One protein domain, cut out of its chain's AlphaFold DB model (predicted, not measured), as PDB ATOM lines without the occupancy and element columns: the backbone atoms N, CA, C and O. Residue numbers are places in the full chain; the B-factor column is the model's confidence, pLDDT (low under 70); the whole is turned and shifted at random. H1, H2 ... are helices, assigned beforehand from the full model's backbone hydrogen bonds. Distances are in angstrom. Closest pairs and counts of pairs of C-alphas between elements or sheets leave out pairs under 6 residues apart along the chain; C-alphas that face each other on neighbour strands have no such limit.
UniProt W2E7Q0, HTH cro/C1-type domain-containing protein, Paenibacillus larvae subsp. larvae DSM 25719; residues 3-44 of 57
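Overview. This is residues 3 to 44 of the 57 residues of the protein "HTH cro/C1-type domain-containing protein" of Paenibacillus larvae subsp. larvae DSM 25719 (UniProt W2E7Q0). The long helix H1 makes one side of a flat triangle; the chain turns past its end into short H2, and H3 folds back from there until its last residue, Glu 44, meets H1 in its middle, at Gly 11. The printed part has 42 residues with three named helices, H1, H2, H3 in chain order, and no named strand; the class is all helix. It is compact, with a radius of gyration of the C-alphas of 10.4 A and spans of 29 by 22 by 11 A.

Arrangement. H1, residues 4 to 20, is close to but not clearly touching H2, residues 25 to 31; their closest C-alphas, of Arg 18 and Leu 28, are 7.4 A apart, and the lines are about perpendicular at 75 degrees. H1 touches H3, residues 37 to 44, with residues 8 to 15 alone; the closest C-alphas, of Gly 11 and Glu 44, are 3.7 A apart, at a steep tilt of 59 degrees, opposite ways. H2 touches H3, closest at the C-alphas of Asp 26 and Arg 37, 5.1 A, about perpendicular at 76 degrees. In H1, H2 and H3 every O i to N i+4 pair is within hydrogen-bond range.

Along the chain. H1 begins at C-alpha 4 (189.400, 172.518, 159.252) and is 24.6 A long. H2 is 9.9 A long. H3 is 10.8 A long and ends at C-alpha 44 (191.112, 167.766, 147.411).

Size, cuts and confidence. The C-alphas farthest apart, of Asn 3 and Gly 22, are 29.5 A apart. The printed part has no cut, both links are tight, and no printed residue is under 70 in pLDDT.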
ATOM      1  N   ASN A   3     185.341 175.240 159.562       83.81
ATOM      2  CA  ASN A   3     186.408 174.658 160.359       83.81
ATOM      3  C   ASN A   3     187.272 173.710 159.500       83.81
ATOM      4  O   ASN A   3     186.919 173.328 158.380       83.81
ATOM      5  N   ASN A   4     188.446 173.337 160.009       83.12
ATOM      6  CA  ASN A   4     189.400 172.518 159.252       83.12
ATOM      7  C   ASN A   4     188.857 171.119 158.902       83.12
ATOM      8  O   ASN A   4     189.264 170.544 157.892       83.12
ATOM      9  N   LEU A   5     187.927 170.583 159.697       83.75
ATOM     10  CA  LEU A   5     187.297 169.291 159.433       83.75
ATOM     11  C   LEU A   5     186.337 169.378 158.239       83.75
ATOM     12  O   LEU A   5     186.403 168.541 157.340       83.75
ATOM     13  N   GLU A   6     185.510 170.420 158.185       84.25
ATOM     14  CA  GLU A   6     184.571 170.655 157.083       84.25
ATOM     15  C   GLU A   6     185.303 170.866 155.749       84.25
ATOM     16  O   GLU A   6     184.911 170.303 154.725       84.25
ATOM     17  N   LYS A   7     186.424 171.604 155.757       83.12
ATOM     18  CA  LYS A   7     187.275 171.787 154.564       83.12
ATOM     19  C   LYS A   7     187.821 170.461 154.040       83.12
ATOM     20  O   LYS A   7     187.787 170.206 152.837       83.12
ATOM     21  N   LYS A   8     188.283 169.595 154.945       85.12
ATOM     22  CA  LYS A   8     188.798 168.269 154.594       85.12
ATOM     23  C   LYS A   8     187.699 167.373 154.021       85.12
ATOM     24  O   LYS A   8     187.916 166.709 153.015       85.12
ATOM     25  N   GLN A   9     186.509 167.381 154.621       89.06
ATOM     26  CA  GLN A   9     185.362 166.622 154.112       89.06
ATOM     27  C   GLN A   9     184.938 167.084 152.712       89.06
ATOM     28  O   GLN A   9     184.646 166.253 151.852       89.06
ATOM     29  N   MET A  10     184.956 168.393 152.454       86.00
ATOM     30  CA  MET A  10     184.673 168.943 151.130       86.00
ATOM     31  C   MET A  10     185.699 168.483 150.088       86.00
ATOM     32  O   MET A  10     185.307 168.010 149.021       86.00
ATOM     33  N   GLY A  11     186.994 168.548 150.410       87.88
ATOM     34  CA  GLY A  11     188.061 168.067 149.529       87.88
ATOM     35  C   GLY A  11     187.930 166.578 149.188       87.88
ATOM     36  O   GLY A  11     188.016 166.191 148.021       87.88
ATOM     37  N   LEU A  12     187.589 165.747 150.179       90.25
ATOM     38  CA  LEU A  12     187.307 164.322 149.969       90.25
ATOM     39  C   LEU A  12     186.100 164.088 149.051       90.25
ATOM     40  O   LEU A  12     186.123 163.176 148.225       90.25
ATOM     41  N   ARG A  13     185.052 164.912 149.159       90.06
ATOM     42  CA  ARG A  13     183.872 164.810 148.290       90.06
ATOM     43  C   ARG A  13     184.201 165.165 146.840       90.06
ATOM     44  O   ARG A  13     183.728 164.481 145.940       90.06
ATOM     45  N   ILE A  14     185.031 166.187 146.616       88.88
ATOM     46  CA  ILE A  14     185.518 166.555 145.276       88.88
ATOM     47  C   ILE A  14     186.317 165.398 144.673       88.88
ATOM     48  O   ILE A  14     186.040 164.990 143.546       88.88
ATOM     49  N   LYS A  15     187.243 164.820 145.452       90.50
ATOM     50  CA  LYS A  15     188.037 163.661 145.035       90.50
ATOM     51  C   LYS A  15     187.152 162.486 144.620       90.50
ATOM     52  O   LYS A  15     187.335 161.931 143.541       90.50
ATOM     53  N   LYS A  16     186.152 162.159 145.445       91.94
ATOM     54  CA  LYS A  16     185.201 161.078 145.167       91.94
ATOM     55  C   LYS A  16     184.430 161.313 143.865       91.94
ATOM     56  O   LYS A  16     184.392 160.423 143.028       91.94
ATOM     57  N   LEU A  17     183.876 162.509 143.657       90.31
ATOM     58  CA  LEU A  17     183.141 162.843 142.428       90.31
ATOM     59  C   LEU A  17     184.034 162.800 141.178       90.31
ATOM     60  O   LEU A  17     183.573 162.410 140.108       90.31
ATOM     61  N   ARG A  18     185.305 163.205 141.300       92.81
ATOM     62  CA  ARG A  18     186.286 163.094 140.213       92.81
ATOM     63  C   ARG A  18     186.512 161.627 139.838       92.81
ATOM     64  O   ARG A  18     186.464 161.285 138.660       92.81
ATOM     65  N   GLU A  19     186.734 160.777 140.835       93.81
ATOM     66  CA  GLU A  19     186.990 159.345 140.650       93.81
ATOM     67  C   GLU A  19     185.758 158.595 140.125       93.81
ATOM     68  O   GLU A  19     185.898 157.755 139.243       93.81
ATOM     69  N   GLU A  20     184.549 158.953 140.569       94.56
ATOM     70  CA  GLU A  20     183.283 158.414 140.038       94.56
ATOM     71  C   GLU A  20     183.081 158.734 138.551       94.56
ATOM     72  O   GLU A  20     182.456 157.961 137.829       94.56
ATOM     73  N   LYS A  21     183.637 159.853 138.074       91.69
ATOM     74  CA  LYS A  21     183.654 160.216 136.652       91.69
ATOM     75  C   LYS A  21     184.836 159.613 135.883       91.69
ATOM     76  O   LYS A  21     184.964 159.884 134.693       91.69
ATOM     77  N   GLY A  22     185.698 158.832 136.539       95.00
ATOM     78  CA  GLY A  22     186.880 158.223 135.926       95.00
ATOM     79  C   GLY A  22     187.979 159.218 135.544       95.00
ATOM     80  O   GLY A  22     188.840 158.877 134.744       95.00
ATOM     81  N   LEU A  23     187.951 160.434 136.096       91.94
ATOM     82  CA  LEU A  23     188.874 161.507 135.730       91.94
ATOM     83  C   LEU A  23     190.141 161.475 136.590       91.94
ATOM     84  O   LEU A  23     190.098 161.277 137.806       91.94
ATOM     85  N   THR A  24     191.281 161.781 135.991       94.69
ATOM     86  CA  THR A  24     192.529 162.117 136.680       94.69
ATOM     87  C   THR A  24     192.519 163.575 137.162       94.69
ATOM     88  O   THR A  24     191.677 164.386 136.774       94.69
ATOM     89  N   GLN A  25     193.446 163.935 138.057       91.12
ATOM     90  CA  GLN A  25     193.592 165.332 138.497       91.12
ATOM     91  C   GLN A  25     194.009 166.260 137.345       91.12
ATOM     92  O   GLN A  25     193.626 167.427 137.352       91.12
ATOM     93  N   ASP A  26     194.781 165.744 136.384       91.44
ATOM     94  CA  ASP A  26     195.215 166.471 135.191       91.44
ATOM     95  C   ASP A  26     194.033 166.740 134.251       91.44
ATOM     96  O   ASP A  26     193.774 167.892 133.920       91.44
ATOM     97  N   GLU A  27     193.226 165.721 133.942       90.19
ATOM     98  CA  GLU A  27     192.014 165.889 133.123       90.19
ATOM     99  C   GLU A  27     191.012 166.843 133.781       90.19
ATOM    100  O   GLU A  27     190.438 167.708 133.121       90.19
ATOM    101  N   LEU A  28     190.827 166.750 135.105       88.00
ATOM    102  CA  LEU A  28     189.978 167.698 135.823       88.00
ATOM    103  C   LEU A  28     190.544 169.129 135.753       88.00
ATOM    104  O   LEU A  28     189.776 170.081 135.608       88.00
ATOM    105  N   ALA A  29     191.868 169.295 135.838       88.56
ATOM    106  CA  ALA A  29     192.514 170.598 135.688       88.56
ATOM    107  C   ALA A  29     192.300 171.169 134.280       88.56
ATOM    108  O   ALA A  29     191.935 172.337 134.158       88.56
ATOM    109  N   GLU A  30     192.452 170.355 133.234       89.25
ATOM    110  CA  GLU A  30     192.204 170.751 131.844       89.25
ATOM    111  C   GLU A  30     190.741 171.143 131.609       89.25
ATOM    112  O   GLU A  30     190.472 172.220 131.070       89.25
ATOM    113  N   MET A  31     189.788 170.334 132.087       85.38
ATOM    114  CA  MET A  31     188.350 170.623 131.988       85.38
ATOM    115  C   MET A  31     187.982 171.958 132.637       85.38
ATOM    116  O   MET A  31     187.178 172.723 132.107       85.38
ATOM    117  N   LEU A  32     188.594 172.251 133.783       82.75
ATOM    118  CA  LEU A  32     188.391 173.488 134.531       82.75
ATOM    119  C   LEU A  32     189.288 174.638 134.041       82.75
ATOM    120  O   LEU A  32     189.307 175.702 134.662       82.75
ATOM    121  N   LYS A  33     190.032 174.436 132.942       84.62
ATOM    122  CA  LYS A  33     190.983 175.398 132.357       84.62
ATOM    123  C   LYS A  33     191.991 175.933 133.376       84.62
ATOM    124  O   LYS A  33     192.403 177.095 133.336       84.62
ATOM    125  N   MET A  34     192.383 175.086 134.320       82.62
ATOM    126  CA  MET A  34     193.399 175.402 135.309       82.62
ATOM    127  C   MET A  34     194.782 175.209 134.710       82.62
ATOM    128  O   MET A  34     195.033 174.279 133.953       82.62
ATOM    129  N   LYS A  35     195.719 176.067 135.110       78.12
ATOM    130  CA  LYS A  35     197.097 175.998 134.611       78.12
ATOM    131  C   LYS A  35     197.877 174.782 135.132       78.12
ATOM    132  O   LYS A  35     198.931 174.489 134.585       78.12
ATOM    133  N   ASN A  36     197.437 174.137 136.221       79.19
ATOM    134  CA  ASN A  36     198.194 173.063 136.871       79.19
ATOM    135  C   ASN A  36     197.304 172.140 137.734       79.19
ATOM    136  O   ASN A  36     196.480 172.618 138.519       79.19
ATOM    137  N   ARG A  37     197.560 170.823 137.688       84.81
ATOM    138  CA  ARG A  37     197.005 169.799 138.597       84.81
ATOM    139  C   ARG A  37     197.244 170.053 140.088       84.81
ATOM    140  O   ARG A  37     196.478 169.584 140.927       84.81
ATOM    141  N   ALA A  38     198.287 170.801 140.450       86.25
ATOM    142  CA  ALA A  38     198.604 171.141 141.838       86.25
ATOM    143  C   ALA A  38     197.460 171.917 142.511       86.25
ATOM    144  O   ALA A  38     197.210 171.762 143.710       86.25
ATOM    145  N   THR A  39     196.715 172.705 141.731       84.38
ATOM    146  CA  THR A  39     195.537 173.425 142.215       84.38
ATOM    147  C   THR A  39     194.389 172.465 142.528       84.38
ATOM    148  O   THR A  39     193.765 172.594 143.579       84.38
ATOM    149  N   VAL A  40     194.183 171.435 141.698       85.25
ATOM    150  CA  VAL A  40     193.210 170.358 141.954       85.25
ATOM    151  C   VAL A  40     193.574 169.574 143.215       85.25
ATOM    152  O   VAL A  40     192.726 169.368 144.078       85.25
ATOM    153  N   SER A  41     194.848 169.218 143.383       87.62
ATOM    154  CA  SER A  41     195.329 168.563 144.607       87.62
ATOM    155  C   SER A  41     195.068 169.421 145.856       87.62
ATOM    156  O   SER A  41     194.568 168.935 146.868       87.62
ATOM    157  N   SER A  42     195.306 170.733 145.765       85.50
ATOM    158  CA  SER A  42     195.043 171.677 146.861       85.50
ATOM    159  C   SER A  42     193.553 171.772 147.222       85.50
ATOM    160  O   SER A  42     193.222 171.979 148.393       85.50
ATOM    161  N   TYR A  43     192.652 171.590 146.249       83.06
ATOM    162  CA  TYR A  43     191.211 171.487 146.493       83.06
ATOM    163  C   TYR A  43     190.842 170.200 147.222       83.06
ATOM    164  O   TYR A  43     190.119 170.247 148.215       83.06
ATOM    165  N   GLU A  44     191.376 169.063 146.779       84.12
ATOM    166  CA  GLU A  44     191.112 167.766 147.411       84.12
ATOM    167  C   GLU A  44     191.656 167.686 148.844       84.12
ATOM    168  O   GLU A  44     191.096 166.988 149.690       84.12
TER     169      GLU A  44